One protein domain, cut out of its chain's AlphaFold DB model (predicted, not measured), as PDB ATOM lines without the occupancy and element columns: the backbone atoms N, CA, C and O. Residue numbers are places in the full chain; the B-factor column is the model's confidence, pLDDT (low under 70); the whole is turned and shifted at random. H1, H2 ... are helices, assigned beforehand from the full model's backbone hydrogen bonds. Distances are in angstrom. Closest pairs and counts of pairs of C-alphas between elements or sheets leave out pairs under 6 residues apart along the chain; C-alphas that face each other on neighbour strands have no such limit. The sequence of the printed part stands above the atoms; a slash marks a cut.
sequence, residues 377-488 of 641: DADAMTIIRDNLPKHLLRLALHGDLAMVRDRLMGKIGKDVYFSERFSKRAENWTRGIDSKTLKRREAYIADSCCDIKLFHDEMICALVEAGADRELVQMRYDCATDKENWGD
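AT A GLANCE: This is residues 377 to 488 of the 641 residues of an uncharacterized protein of Neolentinus lepideus HHB14362 ss-1 (UniProt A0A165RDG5). A long helix, H7, begins on a small helical core and runs out of it as an arm whose residues 480 to 488 stick out; in that core H1 and H6 cross H3. Toward the end away from the arm's tip H5 packs on H2, and H4 meets H3 near Trp 429. The 112 printed residues hold seven named helices, H1 to H7 in chain order, and no named strand, an all helix domain. It is compact, with a radius of gyration of the C-alphas of 15.0 A, yet elongated, spanning 50 by 31 by 24 A.

HOW THE PARTS SIT: Start at H7, residues 468 to 488: its residues 468 to 475 alone touch H1, residues 377 to 387, at a shallow tilt of 12 degrees, opposite ways, closest at C-alphas Leu 472 and Ala 380, 6.3 A. Next find the hub, H3, residues 398 to 408, which H1 touches about perpendicular at 82 degrees, closest at C-alphas Ala 380 and Arg 405, 6.8 A. H6, residues 452 to 465, touches H3 with residues 456 to 460 alone, at a steep tilt of 60 degrees, closest at C-alphas His 456 and Val 404, 6.1 A. H4, residues 420 to 429, only just touches H3, with 3 pairs of C-alphas within 8 A, closest Trp 429 and Gly 399, 5.6 A. H5, residues 435 to 447, touches H2, residues 390 to 395, with residues 437 to 441 alone, closest at C-alphas Arg 441 and Leu 395, 5.2 A; H5 and H3 are apart. Each O i to N i+4 pair is within hydrogen-bond range in H2, H3, H5 and H6, against 6 of 7 in H1, 5 of 6 in H4 and 16 of 17 in H7.

IN THESE COORDINATES: Find C-alpha 377 at (13.069, -34.308, 52.131), where H1 begins; H7 runs 31.4 A from C-alpha 468 to C-alpha 488 at (11.048, -12.894, 62.232). H6 measures 20.0 A and H5 17.7 A.

THE WHOLE: The C-alphas of Lys 436 and Asp 488 are farthest apart, 51.7 A. The printed part has no cut, and the link from H3 to H4, 11 residues, is long. The model's pLDDT is under 70 at residues 449 to 450 and 485 to 488.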
ATOM      1  N   ASP A 377      11.949 -33.388  52.356       93.25
ATOM      2  CA  ASP A 377      13.069 -34.308  52.131       93.25
ATOM      3  C   ASP A 377      12.662 -35.709  51.649       93.25
ATOM      4  O   ASP A 377      13.487 -36.377  51.022       93.25
ATOM      5  N   ALA A 378      11.449 -36.164  51.967       95.25
ATOM      6  CA  ALA A 378      10.825 -37.362  51.416       95.25
ATOM      7  C   ALA A 378      10.135 -37.054  50.083       95.25
ATOM      8  O   ALA A 378      10.351 -37.798  49.132       95.25
ATOM      9  N   ASP A 379       9.413 -35.936  49.988       95.75
ATOM     10  CA  ASP A 379       8.724 -35.506  48.762       95.75
ATOM     11  C   ASP A 379       9.731 -35.339  47.604       95.75
ATOM     12  O   ASP A 379       9.584 -35.946  46.543       95.75
ATOM     13  N   ALA A 380      10.862 -34.669  47.860       96.50
ATOM     14  CA  ALA A 380      11.979 -34.578  46.918       96.50
ATOM     15  C   ALA A 380      12.616 -35.936  46.562       96.50
ATOM     16  O   ALA A 380      13.091 -36.117  45.445       96.50
ATOM     17  N   MET A 381      12.629 -36.914  47.477       97.38
ATOM     18  CA  MET A 381      13.104 -38.273  47.169       97.38
ATOM     19  C   MET A 381      12.097 -39.084  46.347       97.38
ATOM     20  O   MET A 381      12.500 -40.068  45.729       97.38
ATOM     21  N   THR A 382      10.814 -38.727  46.372       97.25
ATOM     22  CA  THR A 382       9.777 -39.313  45.515       97.25
ATOM     23  C   THR A 382       9.922 -38.755  44.102       97.25
ATOM     24  O   THR A 382      10.217 -39.522  43.193       97.25
ATOM     25  N   ILE A 383       9.932 -37.423  43.951       97.19
ATOM     26  CA  ILE A 383      10.141 -36.730  42.663       97.19
ATOM     27  C   ILE A 383      11.409 -37.224  41.946       97.19
ATOM     28  O   ILE A 383      11.369 -37.521  40.753       97.19
ATOM     29  N   ILE A 384      12.523 -37.398  42.668       97.81
ATOM     30  CA  ILE A 384      13.760 -37.946  42.086       97.81
ATOM     31  C   ILE A 384      13.586 -39.394  41.610       97.81
ATOM     32  O   ILE A 384      14.112 -39.749  40.563       97.81
ATOM     33  N   ARG A 385      12.888 -40.256  42.357       97.75
ATOM     34  CA  ARG A 385      12.709 -41.666  41.966       97.75
ATOM     35  C   ARG A 385      11.765 -41.838  40.785       97.75
ATOM     36  O   ARG A 385      11.983 -42.750  39.994       97.75
ATOM     37  N   ASP A 386      10.751 -40.989  40.693       97.69
ATOM     38  CA  ASP A 386       9.715 -41.094  39.669       97.69
ATOM     39  C   ASP A 386      10.212 -40.571  38.310       97.69
ATOM     40  O   ASP A 386       9.829 -41.108  37.272       97.69
ATOM     41  N   ASN A 387      11.126 -39.589  38.318       98.12
ATOM     42  CA  ASN A 387      11.678 -38.970  37.107       98.12
ATOM     43  C   ASN A 387      13.052 -39.513  36.668       98.12
ATOM     44  O   ASN A 387      13.423 -39.359  35.507       98.12
ATOM     45  N   LEU A 388      13.835 -40.148  37.552       97.81
ATOM     46  CA  LEU A 388      15.160 -40.657  37.177       97.81
ATOM     47  C   LEU A 388      15.052 -41.910  36.277       97.81
ATOM     48  O   LEU A 388      14.340 -42.858  36.628       97.81
ATOM     49  N   PRO A 389      15.815 -41.999  35.166       97.56
ATOM     50  CA  PRO A 389      15.838 -43.175  34.303       97.56
ATOM     51  C   PRO A 389      16.059 -44.489  35.064       97.56
ATOM     52  O   PRO A 389      16.966 -44.625  35.889       97.56
ATOM     53  N   LYS A 390      15.256 -45.508  34.730       97.06
ATOM     54  CA  LYS A 390      15.236 -46.809  35.430       97.06
ATOM     55  C   LYS A 390      16.597 -47.517  35.472       97.06
ATOM     56  O   LYS A 390      16.809 -48.335  36.362       97.06
ATOM     57  N   HIS A 391      17.501 -47.248  34.526       95.06
ATOM     58  CA  HIS A 391      18.854 -47.810  34.537       95.06
ATOM     59  C   HIS A 391      19.728 -47.139  35.612       95.06
ATOM     60  O   HIS A 391      20.239 -47.851  36.476       95.06
ATOM     61  N   LEU A 392      19.785 -45.800  35.660       95.69
ATOM     62  CA  LEU A 392      20.465 -45.057  36.731       95.69
ATOM     63  C   LEU A 392      19.877 -45.403  38.103       95.69
ATOM     64  O   LEU A 392      20.621 -45.696  39.033       95.69
ATOM     65  N   LEU A 393      18.546 -45.475  38.228       96.50
ATOM     66  CA  LEU A 393      17.879 -45.801  39.494       96.50
ATOM     67  C   LEU A 393      18.209 -47.214  40.018       96.50
ATOM     68  O   LEU A 393      18.231 -47.427  41.228       96.50
ATOM     69  N   ARG A 394      18.487 -48.182  39.132       95.25
ATOM     70  CA  ARG A 394      18.927 -49.544  39.507       95.25
ATOM     71  C   ARG A 394      20.384 -49.602  39.978       95.25
ATOM     72  O   ARG A 394      20.745 -50.554  40.666       95.25
ATOM     73  N   LEU A 395      21.207 -48.633  39.581       94.75
ATOM     74  CA  LEU A 395      22.624 -48.530  39.943       94.75
ATOM     75  C   LEU A 395      22.845 -47.596  41.142       94.75
ATOM     76  O   LEU A 395      23.773 -47.804  41.919       94.75
ATOM     77  N   ALA A 396      21.988 -46.589  41.311       95.19
ATOM     78  CA  ALA A 396      22.086 -45.588  42.361       95.19
ATOM     79  C   ALA A 396      21.833 -46.185  43.751       95.19
ATOM     80  O   ALA A 396      20.799 -46.797  44.029       95.19
ATOM     81  N   LEU A 397      22.763 -45.942  44.672       95.44
ATOM     82  CA  LEU A 397      22.577 -46.285  46.076       95.44
ATOM     83  C   LEU A 397      21.659 -45.253  46.747       95.44
ATOM     84  O   LEU A 397      21.537 -44.111  46.303       95.44
ATOM     85  N   HIS A 398      21.071 -45.599  47.895       95.06
ATOM     86  CA  HIS A 398      20.267 -44.633  48.658       95.06
ATOM     87  C   HIS A 398      21.065 -43.370  49.046       95.06
ATOM     88  O   HIS A 398      20.510 -42.272  49.087       95.06
ATOM     89  N   GLY A 399      22.373 -43.519  49.282       94.81
ATOM     90  CA  GLY A 399      23.288 -42.403  49.527       94.81
ATOM     91  C   GLY A 399      23.519 -41.501  48.310       94.81
ATOM     92  O   GLY A 399      23.620 -40.287  48.480       94.81
ATOM     93  N   ASP A 400      23.522 -42.073  47.103       95.75
ATOM     94  CA  ASP A 400      23.697 -41.352  45.837       95.75
ATOM     95  C   ASP A 400      22.463 -40.481  45.560       95.75
ATOM     96  O   ASP A 400      22.575 -39.271  45.373       95.75
ATOM     97  N   LEU A 401      21.263 -41.067  45.675       96.75
ATOM     98  CA  LEU A 401      19.987 -40.347  45.555       96.75
ATOM     99  C   LEU A 401      19.877 -39.203  46.579       96.75
ATOM    100  O   LEU A 401      19.469 -38.095  46.235       96.75
ATOM    101  N   ALA A 402      20.292 -39.438  47.830       95.88
ATOM    102  CA  ALA A 402      20.319 -38.398  48.859       95.88
ATOM    103  C   ALA A 402      21.347 -37.289  48.554       95.88
ATOM    104  O   ALA A 402      21.092 -36.124  48.857       95.88
ATOM    105  N   MET A 403      22.487 -37.623  47.937       95.69
ATOM    106  CA  MET A 403      23.498 -36.655  47.498       95.69
ATOM    107  C   MET A 403      22.992 -35.799  46.330       95.69
ATOM    108  O   MET A 403      23.144 -34.580  46.365       95.69
ATOM    109  N   VAL A 404      22.345 -36.410  45.334       96.19
ATOM    110  CA  VAL A 404      21.695 -35.715  44.208       96.19
ATOM    111  C   VAL A 404      20.603 -34.772  44.713       96.19
ATOM    112  O   VAL A 404      20.639 -33.578  44.404       96.19
ATOM    113  N   ARG A 405      19.714 -35.253  45.595       96.62
ATOM    114  CA  ARG A 405      18.710 -34.424  46.280       96.62
ATOM    115  C   ARG A 405      19.343 -33.232  46.986       96.62
ATOM    116  O   ARG A 405      18.913 -32.102  46.793       96.62
ATOM    117  N   ASP A 406      20.346 -33.467  47.826       95.31
ATOM    118  CA  ASP A 406      20.945 -32.406  48.634       95.31
ATOM    119  C   ASP A 406      21.721 -31.383  47.782       95.31
ATOM    120  O   ASP A 406      21.837 -30.228  48.194       95.31
ATOM    121  N   ARG A 407      22.195 -31.763  46.587       94.38
ATOM    122  CA  ARG A 407      22.770 -30.838  45.594       94.38
ATOM    123  C   ARG A 407      21.702 -29.995  44.897       94.38
ATOM    124  O   ARG A 407      21.846 -28.776  44.879       94.38
ATOM    125  N   LEU A 408      20.628 -30.606  44.389       94.50
ATOM    126  CA  LEU A 408      19.517 -29.891  43.733       94.50
ATOM    127  C   LEU A 408      18.800 -28.943  44.711       94.50
ATOM    128  O   LEU A 408      18.606 -27.763  44.422       94.50
ATOM    129  N   MET A 409      18.562 -29.401  45.942       93.00
ATOM    130  CA  MET A 409      18.035 -28.585  47.045       93.00
ATOM    131  C   MET A 409      19.038 -27.543  47.585       93.00
ATOM    132  O   MET A 409      18.742 -26.859  48.565       93.00
ATOM    133  N   GLY A 410      20.243 -27.426  47.013       92.50
ATOM    134  CA  GLY A 410      21.262 -26.446  47.410       92.50
ATOM    135  C   GLY A 410      21.797 -26.594  48.843       92.50
ATOM    136  O   GLY A 410      22.432 -25.675  49.354       92.50
ATOM    137  N   LYS A 411      21.553 -27.732  49.507       91.56
ATOM    138  CA  LYS A 411      22.086 -28.044  50.847       91.56
ATOM    139  C   LYS A 411      23.572 -28.402  50.800       91.56
ATOM    140  O   LYS A 411      24.278 -28.250  51.795       91.56
ATOM    141  N   ILE A 412      24.029 -28.922  49.661       90.31
ATOM    142  CA  ILE A 412      25.403 -29.351  49.407       90.31
ATOM    143  C   ILE A 412      25.988 -28.551  48.240       90.31
ATOM    144  O   ILE A 412      25.468 -28.573  47.126       90.31
ATOM    145  N   GLY A 413      27.102 -27.862  48.504       81.50
ATOM    146  CA  GLY A 413      27.898 -27.174  47.486       81.50
ATOM    147  C   GLY A 413      28.713 -28.132  46.606       81.50
ATOM    148  O   GLY A 413      28.880 -29.311  46.924       81.50
ATOM    149  N   LYS A 414      29.259 -27.604  45.503       72.06
ATOM    150  CA  LYS A 414      29.902 -28.390  44.431       72.06
ATOM    151  C   LYS A 414      31.152 -29.180  44.871       72.06
ATOM    152  O   LYS A 414      31.443 -30.218  44.283       72.06
ATOM    153  N   ASP A 415      31.822 -28.760  45.945       75.62
ATOM    154  CA  ASP A 415      33.146 -29.274  46.343       75.62
ATOM    155  C   ASP A 415      33.129 -30.480  47.302       75.62
ATOM    156  O   ASP A 415      34.185 -30.924  47.764       75.62
ATOM    157  N   VAL A 416      31.959 -31.030  47.649       85.81
ATOM    158  CA  VAL A 416      31.867 -32.069  48.695       85.81
ATOM    159  C   VAL A 416      32.642 -33.351  48.353       85.81
ATOM    160  O   VAL A 416      33.196 -33.969  49.268       85.81
ATOM    161  N   TYR A 417      32.768 -33.695  47.069       85.50
ATOM    162  CA  TYR A 417      33.466 -34.891  46.576       85.50
ATOM    163  C   TYR A 417      34.935 -34.989  47.003       85.50
ATOM    164  O   TYR A 417      35.407 -36.077  47.323       85.50
ATOM    165  N   PHE A 418      35.643 -33.861  47.106       82.44
ATOM    166  CA  PHE A 418      37.062 -33.827  47.485       82.44
ATOM    167  C   PHE A 418      37.302 -33.887  49.002       82.44
ATOM    168  O   PHE A 418      38.433 -33.739  49.470       82.44
ATOM    169  N   SER A 419      36.248 -34.057  49.805       84.56
ATOM    170  CA  SER A 419      36.373 -34.111  51.259       84.56
ATOM    171  C   SER A 419      36.588 -35.541  51.765       84.56
ATOM    172  O   SER A 419      35.814 -36.445  51.470       84.56
ATOM    173  N   GLU A 420      37.557 -35.734  52.666       85.31
ATOM    174  CA  GLU A 420      37.770 -37.004  53.396       85.31
ATOM    175  C   GLU A 420      36.491 -37.482  54.129       85.31
ATOM    176  O   GLU A 420      36.299 -38.665  54.412       85.31
ATOM    177  N   ARG A 421      35.583 -36.544  54.442       85.00
ATOM    178  CA  ARG A 421      34.256 -36.821  55.010       85.00
ATOM    179  C   ARG A 421      33.296 -37.442  53.998       85.00
ATOM    180  O   ARG A 421      32.471 -38.251  54.412       85.00
ATOM    181  N   PHE A 422      33.375 -37.059  52.724       86.75
ATOM    182  CA  PHE A 422      32.604 -37.672  51.648       86.75
ATOM    183  C   PHE A 422      33.099 -39.090  51.378       86.75
ATOM    184  O   PHE A 422      32.274 -39.992  51.428       86.75
ATOM    185  N   SER A 423      34.410 -39.320  51.236       83.31
ATOM    186  CA  SER A 423      34.972 -40.670  51.036       83.31
ATOM    187  C   SER A 423      34.500 -41.639  52.127       83.31
ATOM    188  O   SER A 423      33.858 -42.645  51.837       83.31
ATOM    189  N   LYS A 424      34.649 -41.253  53.403       86.38
ATOM    190  CA  LYS A 424      34.148 -42.039  54.545       86.38
ATOM    191  C   LYS A 424      32.630 -42.198  54.567       86.38
ATOM    192  O   LYS A 424      32.132 -43.129  55.186       86.38
ATOM    193  N   ARG A 425      31.860 -41.287  53.969       85.38
ATOM    194  CA  ARG A 425      30.398 -41.416  53.879       85.38
ATOM    195  C   ARG A 425      30.012 -42.379  52.751       85.38
ATOM    196  O   ARG A 425      29.187 -43.249  53.000       85.38
ATOM    197  N   ALA A 426      30.665 -42.285  51.593       85.50
ATOM    198  CA  ALA A 426      30.500 -43.182  50.453       85.50
ATOM    199  C   ALA A 426      30.887 -44.635  50.788       85.50
ATOM    200  O   ALA A 426      30.125 -45.551  50.494       85.50
ATOM    201  N   GLU A 427      31.981 -44.851  51.529       85.62
ATOM    202  CA  GLU A 427      32.360 -46.164  52.094       85.62
ATOM    203  C   GLU A 427      31.272 -46.782  52.995       85.62
ATOM    204  O   GLU A 427      31.192 -48.000  53.146       85.62
ATOM    205  N   ASN A 428      30.435 -45.958  53.638       88.94
ATOM    206  CA  ASN A 428      29.308 -46.448  54.431       88.94
ATOM    207  C   ASN A 428      28.042 -46.679  53.583       88.94
ATOM    208  O   ASN A 428      27.153 -47.381  54.052       88.94
ATOM    209  N   TRP A 429      27.944 -46.130  52.365       88.81
ATOM    210  CA  TRP A 429      26.806 -46.356  51.463       88.81
ATOM    211  C   TRP A 429      26.828 -47.739  50.818       88.81
ATOM    212  O   TRP A 429      25.769 -48.302  50.572       88.81
ATOM    213  N   THR A 430      28.012 -48.302  50.572       87.38
ATOM    214  CA  THR A 430      28.175 -49.649  50.000       87.38
ATOM    215  C   THR A 430      28.027 -50.766  51.041       87.38
ATOM    216  O   THR A 430      27.871 -51.933  50.680       87.38
ATOM    217  N   ARG A 431      28.048 -50.448  52.345       89.19
ATOM    218  CA  ARG A 431      27.969 -51.456  53.414       89.19
ATOM    219  C   ARG A 431      26.590 -52.120  53.449       89.19
ATOM    220  O   ARG A 431      25.593 -51.469  53.740       89.19
ATOM    221  N   GLY A 432      26.571 -53.441  53.269       87.50
ATOM    222  CA  GLY A 432      25.348 -54.249  53.308       87.50
ATOM    223  C   GLY A 432      24.571 -54.277  51.990       87.50
ATOM    224  O   GLY A 432      23.467 -54.808  51.956       87.50
ATOM    225  N   ILE A 433      25.136 -53.724  50.914       90.38
ATOM    226  CA  ILE A 433      24.583 -53.842  49.563       90.38
ATOM    227  C   ILE A 433      25.108 -55.124  48.916       90.38
ATOM    228  O   ILE A 433      26.260 -55.504  49.126       90.38
ATOM    229  N   ASP A 434      24.256 -55.798  48.140       91.62
ATOM    230  CA  ASP A 434      24.641 -57.002  47.406       91.62
ATOM    231  C   ASP A 434      25.836 -56.723  46.479       91.62
ATOM    232  O   ASP A 434      25.830 -55.795  45.663       91.62
ATOM    233  N   SER A 435      26.842 -57.589  46.587       88.94
ATOM    234  CA  SER A 435      28.036 -57.625  45.748       88.94
ATOM    235  C   SER A 435      27.736 -57.580  44.245       88.94
ATOM    236  O   SER A 435      28.503 -56.974  43.501       88.94
ATOM    237  N   LYS A 436      26.623 -58.166  43.778       91.31
ATOM    238  CA  LYS A 436      26.235 -58.142  42.358       91.31
ATOM    239  C   LYS A 436      25.788 -56.751  41.910       91.31
ATOM    240  O   LYS A 436      26.154 -56.314  40.820       91.31
ATOM    241  N   THR A 437      25.030 -56.046  42.748       86.31
ATOM    242  CA  THR A 437      24.627 -54.651  42.506       86.31
ATOM    243  C   THR A 437      25.832 -53.722  42.581       86.31
ATOM    244  O   THR A 437      25.999 -52.878  41.703       86.31
ATOM    245  N   LEU A 438      26.715 -53.924  43.565       90.62
ATOM    246  CA  LEU A 438      27.942 -53.142  43.693       90.62
ATOM    247  C   LEU A 438      28.857 -53.318  42.471       90.62
ATOM    248  O   LEU A 438      29.226 -52.319  41.868       90.62
ATOM    249  N   LYS A 439      29.115 -54.556  42.028       92.38
ATOM    250  CA  LYS A 439      29.907 -54.835  40.814       92.38
ATOM    251  C   LYS A 439      29.307 -54.222  39.549       92.38
ATOM    252  O   LYS A 439      30.049 -53.716  38.722       92.38
ATOM    253  N   ARG A 440      27.977 -54.248  39.387       89.62
ATOM    254  CA  ARG A 440      27.298 -53.601  38.245       89.62
ATOM    255  C   ARG A 440      27.471 -52.083  38.256       89.62
ATOM    256  O   ARG A 440      27.681 -51.492  37.206       89.62
ATOM    257  N   ARG A 441      27.393 -51.469  39.438       90.25
ATOM    258  CA  ARG A 441      27.636 -50.035  39.637       90.25
ATOM    259  C   ARG A 441      29.104 -49.677  39.400       90.25
ATOM    260  O   ARG A 441      29.368 -48.680  38.749       90.25
ATOM    261  N   GLU A 442      30.041 -50.479  39.899       90.31
ATOM    262  CA  GLU A 442      31.482 -50.298  39.680       90.31
ATOM    263  C   GLU A 442      31.860 -50.460  38.204       90.31
ATOM    264  O   GLU A 442      32.602 -49.628  37.696       90.31
ATOM    265  N   ALA A 443      31.299 -51.456  37.506       91.25
ATOM    266  CA  ALA A 443      31.460 -51.622  36.062       91.25
ATOM    267  C   ALA A 443      30.915 -50.413  35.294       91.25
ATOM    268  O   ALA A 443      31.661 -49.805  34.548       91.25
ATOM    269  N   TYR A 444      29.678 -49.974  35.563       90.44
ATOM    270  CA  TYR A 444      29.117 -48.772  34.931       90.44
ATOM    271  C   TYR A 444      30.000 -47.531  35.143       90.44
ATOM    272  O   TYR A 444      30.345 -46.839  34.198       90.44
ATOM    273  N   ILE A 445      30.418 -47.279  36.387       88.75
ATOM    274  CA  ILE A 445      31.299 -46.159  36.754       88.75
ATOM    275  C   ILE A 445      32.644 -46.243  36.005       88.75
ATOM    276  O   ILE A 445      33.130 -45.222  35.516       88.75
ATOM    277  N   ALA A 446      33.225 -47.440  35.875       87.44
ATOM    278  CA  ALA A 446      34.476 -47.667  35.153       87.44
ATOM    279  C   ALA A 446      34.325 -47.528  33.627       87.44
ATOM    280  O   ALA A 446      35.110 -46.808  33.015       87.44
ATOM    281  N   ASP A 447      33.309 -48.156  33.033       86.50
ATOM    282  CA  ASP A 447      33.028 -48.157  31.590       86.50
ATOM    283  C   ASP A 447      32.652 -46.753  31.089       86.50
ATOM    284  O   ASP A 447      33.031 -46.353  29.992       86.50
ATOM    285  N   SER A 448      31.960 -45.960  31.915       77.25
ATOM    286  CA  SER A 448      31.697 -44.542  31.644       77.25
ATOM    287  C   SER A 448      32.932 -43.641  31.808       77.25
ATOM    288  O   SER A 448      32.819 -42.436  31.596       77.25
ATOM    289  N   CYS A 449      34.092 -44.171  32.224       57.25
ATOM    290  CA  CYS A 449      35.280 -43.403  32.632       57.25
ATOM    291  C   CYS A 449      34.984 -42.340  33.716       57.25
ATOM    292  O   CYS A 449      35.663 -41.313  33.811       57.25
ATOM    293  N   CYS A 450      33.955 -42.564  34.535       66.75
ATOM    294  CA  CYS A 450      33.332 -41.541  35.365       66.75
ATOM    295  C   CYS A 450      33.655 -41.723  36.848       66.75
ATOM    296  O   CYS A 450      33.303 -42.727  37.454       66.75
ATOM    297  N   ASP A 451      34.194 -40.690  37.500       87.00
ATOM    298  CA  ASP A 451      34.160 -40.602  38.964       87.00
ATOM    299  C   ASP A 451      32.710 -40.652  39.492       87.00
ATOM    300  O   ASP A 451      31.770 -40.212  38.829       87.00
ATOM    301  N   ILE A 452      32.518 -41.037  40.762       90.62
ATOM    302  CA  ILE A 452      31.204 -40.972  41.447       90.62
ATOM    303  C   ILE A 452      30.544 -39.579  41.374       90.62
ATOM    304  O   ILE A 452      29.323 -39.453  41.444       90.62
ATOM    305  N   LYS A 453      31.347 -38.518  41.211       92.38
ATOM    306  CA  LYS A 453      30.859 -37.165  40.926       92.38
ATOM    307  C   LYS A 453      30.114 -37.110  39.590       92.38
ATOM    308  O   LYS A 453      29.020 -36.561  39.558       92.38
ATOM    309  N   LEU A 454      30.708 -37.655  38.528       91.56
ATOM    310  CA  LEU A 454      30.142 -37.645  37.182       91.56
ATOM    311  C   LEU A 454      28.882 -38.513  37.110       91.56
ATOM    312  O   LEU A 454      27.899 -38.060  36.546       91.56
ATOM    313  N   PHE A 455      28.840 -39.655  37.804       93.81
ATOM    314  CA  PHE A 455      27.602 -40.432  37.970       93.81
ATOM    315  C   PHE A 455      26.468 -39.606  38.617       93.81
ATOM    316  O   PHE A 455      25.329 -39.619  38.159       93.81
ATOM    317  N   HIS A 456      26.765 -38.816  39.655       95.06
ATOM    318  CA  HIS A 456      25.769 -37.907  40.235       95.06
ATOM    319  C   HIS A 456      25.455 -36.687  39.353       95.06
ATOM    320  O   HIS A 456      24.379 -36.113  39.503       95.06
ATOM    321  N   ASP A 457      26.386 -36.236  38.509       94.31
ATOM    322  CA  ASP A 457      26.151 -35.155  37.544       94.31
ATOM    323  C   ASP A 457      25.247 -35.652  36.400       94.31
ATOM    324  O   ASP A 457      24.293 -34.966  36.058       94.31
ATOM    325  N   GLU A 458      25.442 -36.881  35.914       95.25
ATOM    326  CA  GLU A 458      24.568 -37.573  34.956       95.25
ATOM    327  C   GLU A 458      23.143 -37.748  35.506       95.25
ATOM    328  O   GLU A 458      22.172 -37.386  34.843       95.25
ATOM    329  N   MET A 459      23.000 -38.199  36.761       96.56
ATOM    330  CA  MET A 459      21.695 -38.247  37.436       96.56
ATOM    331  C   MET A 459      21.030 -36.863  37.541       96.56
ATOM    332  O   MET A 459      19.807 -36.775  37.487       96.56
ATOM    333  N   ILE A 460      21.808 -35.789  37.714       96.31
ATOM    334  CA  ILE A 460      21.285 -34.414  37.740       96.31
ATOM    335  C   ILE A 460      20.849 -33.978  36.336       96.31
ATOM    336  O   ILE A 460      19.749 -33.450  36.207       96.31
ATOM    337  N   CYS A 461      21.653 -34.230  35.299       96.25
ATOM    338  CA  CYS A 461      21.295 -33.945  33.907       96.25
ATOM    339  C   CYS A 461      19.989 -34.643  33.516       96.25
ATOM    340  O   CYS A 461      19.071 -33.969  33.064       96.25
ATOM    341  N   ALA A 462      19.842 -35.936  33.812       96.56
ATOM    342  CA  ALA A 462      18.616 -36.678  33.524       96.56
ATOM    343  C   ALA A 462      17.372 -36.113  34.248       96.56
ATOM    344  O   ALA A 462      16.271 -36.140  33.704       96.56
ATOM    345  N   LEU A 463      17.526 -35.572  35.464       97.25
ATOM    346  CA  LEU A 463      16.431 -34.911  36.194       97.25
ATOM    347  C   LEU A 463      16.086 -33.520  35.633       97.25
ATOM    348  O   LEU A 463      14.927 -33.117  35.705       97.25
ATOM    349  N   VAL A 464      17.067 -32.798  35.081       96.81
ATOM    350  CA  VAL A 464      16.861 -31.521  34.372       96.81
ATOM    351  C   VAL A 464      16.187 -31.762  33.017       96.81
ATOM    352  O   VAL A 464      15.239 -31.065  32.674       96.81
ATOM    353  N   GLU A 465      16.611 -32.787  32.274       96.94
ATOM    354  CA  GLU A 465      15.990 -33.212  31.010       96.94
ATOM    355  C   GLU A 465      14.534 -33.663  31.210       96.94
ATOM    356  O   GLU A 465      13.672 -33.353  30.390       96.94
ATOM    357  N   ALA A 466      14.228 -34.313  32.339       96.88
ATOM    358  CA  ALA A 466      12.860 -34.635  32.752       96.88
ATOM    359  C   ALA A 466      12.049 -33.424  33.275       96.88
ATOM    360  O   ALA A 466      10.864 -33.565  33.567       96.88
ATOM    361  N   GLY A 467      12.663 -32.245  33.446       96.56
ATOM    362  CA  GLY A 467      12.029 -31.042  34.010       96.56
ATOM    363  C   GLY A 467      11.742 -31.094  35.519       96.56
ATOM    364  O   GLY A 467      11.158 -30.157  36.070       96.56
ATOM    365  N   ALA A 468      12.169 -32.159  36.204       96.00
ATOM    366  CA  ALA A 468      11.970 -32.372  37.638       96.00
ATOM    367  C   ALA A 468      12.849 -31.454  38.509       96.00
ATOM    368  O   ALA A 468      12.579 -31.260  39.699       96.00
ATOM    369  N   ASP A 469      13.896 -30.860  37.928       94.38
ATOM    370  CA  ASP A 469      14.717 -29.845  38.587       94.38
ATOM    371  C   ASP A 469      13.886 -28.628  39.013       94.38
ATOM    372  O   ASP A 469      14.088 -28.124  40.115       94.38
ATOM    373  N   ARG A 470      12.897 -28.212  38.208       94.31
ATOM    374  CA  ARG A 470      12.010 -27.074  38.502       94.31
ATOM    375  C   ARG A 470      11.216 -27.279  39.790       94.31
ATOM    376  O   ARG A 470      11.161 -26.374  40.620       94.31
ATOM    377  N   GLU A 471      10.660 -28.472  40.001       95.00
ATOM    378  CA  GLU A 471       9.929 -28.815  41.229       95.00
ATOM    379  C   GLU A 471      10.859 -28.865  42.451       95.00
ATOM    380  O   GLU A 471      10.537 -28.338  43.519       95.00
ATOM    381  N   LEU A 472      12.052 -29.447  42.291       93.12
ATOM    382  CA  LEU A 472      13.071 -29.513  43.345       93.12
ATOM    383  C   LEU A 472      13.603 -28.115  43.711       93.12
ATOM    384  O   LEU A 472      13.815 -27.811  44.887       93.12
ATOM    385  N   VAL A 473      13.766 -27.233  42.724       92.62
ATOM    386  CA  VAL A 473      14.150 -25.829  42.907       92.62
ATOM    387  C   VAL A 473      13.018 -25.030  43.560       92.62
ATOM    388  O   VAL A 473      13.290 -24.287  44.503       92.62
ATOM    389  N   GLN A 474      11.755 -25.229  43.171       93.75
ATOM    390  CA  GLN A 474      10.616 -24.596  43.846       93.75
ATOM    391  C   GLN A 474      10.539 -25.018  45.320       93.75
ATOM    392  O   GLN A 474      10.522 -24.165  46.205       93.75
ATOM    393  N   MET A 475      10.634 -26.319  45.616       93.25
ATOM    394  CA  MET A 475      10.689 -26.801  47.000       93.25
ATOM    395  C   MET A 475      11.883 -26.237  47.779       93.25
ATOM    396  O   MET A 475      11.781 -26.039  48.993       93.25
ATOM    397  N   ARG A 476      13.023 -25.971  47.126       92.50
ATOM    398  CA  ARG A 476      14.166 -25.282  47.745       92.50
ATOM    399  C   ARG A 476      13.816 -23.840  48.120       92.50
ATOM    400  O   ARG A 476      14.179 -23.432  49.225       92.50
ATOM    401  N   TYR A 477      13.121 -23.094  47.261       92.62
ATOM    402  CA  TYR A 477      12.627 -21.754  47.593       92.62
ATOM    403  C   TYR A 477      11.612 -21.804  48.738       92.62
ATOM    404  O   TYR A 477      11.790 -21.098  49.728       92.62
ATOM    405  N   ASP A 478      10.653 -22.730  48.704       90.50
ATOM    406  CA  ASP A 478       9.688 -22.926  49.792       90.50
ATOM    407  C   ASP A 478      10.373 -23.337  51.113       90.50
ATOM    408  O   ASP A 478       9.892 -23.050  52.205       90.50
ATOM    409  N   CYS A 479      11.503 -24.054  51.055       87.50
ATOM    410  CA  CYS A 479      12.337 -24.359  52.227       87.50
ATOM    411  C   CYS A 479      13.090 -23.139  52.776       87.50
ATOM    412  O   CYS A 479      13.517 -23.174  53.936       87.50
ATOM    413  N   ALA A 480      13.350 -22.125  51.950       87.12
ATOM    414  CA  ALA A 480      14.043 -20.903  52.341       87.12
ATOM    415  C   ALA A 480      13.059 -19.897  52.950       87.12
ATOM    416  O   ALA A 480      13.270 -19.467  54.084       87.12
ATOM    417  N   THR A 481      11.939 -19.634  52.270       86.94
ATOM    418  CA  THR A 481      10.889 -18.715  52.738       86.94
ATOM    419  C   THR A 481      10.278 -19.164  54.064       86.94
ATOM    420  O   THR A 481      10.068 -18.337  54.949       86.94
ATOM    421  N   ASP A 482      10.071 -20.471  54.275       83.69
ATOM    422  CA  ASP A 482       9.681 -21.000  55.587       83.69
ATOM    423  C   ASP A 482      10.684 -20.573  56.677       83.69
ATOM    424  O   ASP A 482      10.283 -20.071  57.725       83.69
ATOM    425  N   LYS A 483      11.994 -20.743  56.451       80.88
ATOM    426  CA  LYS A 483      13.029 -20.432  57.456       80.88
ATOM    427  C   LYS A 483      13.115 -18.946  57.781       80.88
ATOM    428  O   LYS A 483      13.331 -18.618  58.944       80.88
ATOM    429  N   GLU A 484      12.957 -18.081  56.784       76.12
ATOM    430  CA  GLU A 484      12.958 -16.626  56.964       76.12
ATOM    431  C   GLU A 484      11.735 -16.186  57.777       76.12
ATOM    432  O   GLU A 484      11.891 -15.564  58.827       76.12
ATOM    433  N   ASN A 485      10.539 -16.669  57.417       69.94
ATOM    434  CA  ASN A 485       9.315 -16.446  58.195       69.94
ATOM    435  C   ASN A 485       9.433 -16.953  59.651       69.94
ATOM    436  O   ASN A 485       8.930 -16.320  60.579       69.94
ATOM    437  N   TRP A 486      10.116 -18.078  59.895       56.62
ATOM    438  CA  TRP A 486      10.388 -18.560  61.258       56.62
ATOM    439  C   TRP A 486      11.436 -17.729  62.017       56.62
ATOM    440  O   TRP A 486      11.460 -17.805  63.248       56.62
ATOM    441  N   GLY A 487      12.283 -16.959  61.329       54.41
ATOM    442  CA  GLY A 487      13.235 -16.029  61.936       54.41
ATOM    443  C   GLY A 487      12.527 -14.837  62.575       54.41
ATOM    444  O   GLY A 487      12.661 -14.616  63.781       54.41
ATOM    445  N   ASP A 488      11.700 -14.138  61.798       49.38
ATOM    446  CA  ASP A 488      11.048 -12.894  62.232       49.38
ATOM    447  C   ASP A 488      10.056 -13.113  63.387       49.38
ATOM    448  O   ASP A 488      10.006 -12.330  64.339       49.38
TER     449      ASP A 488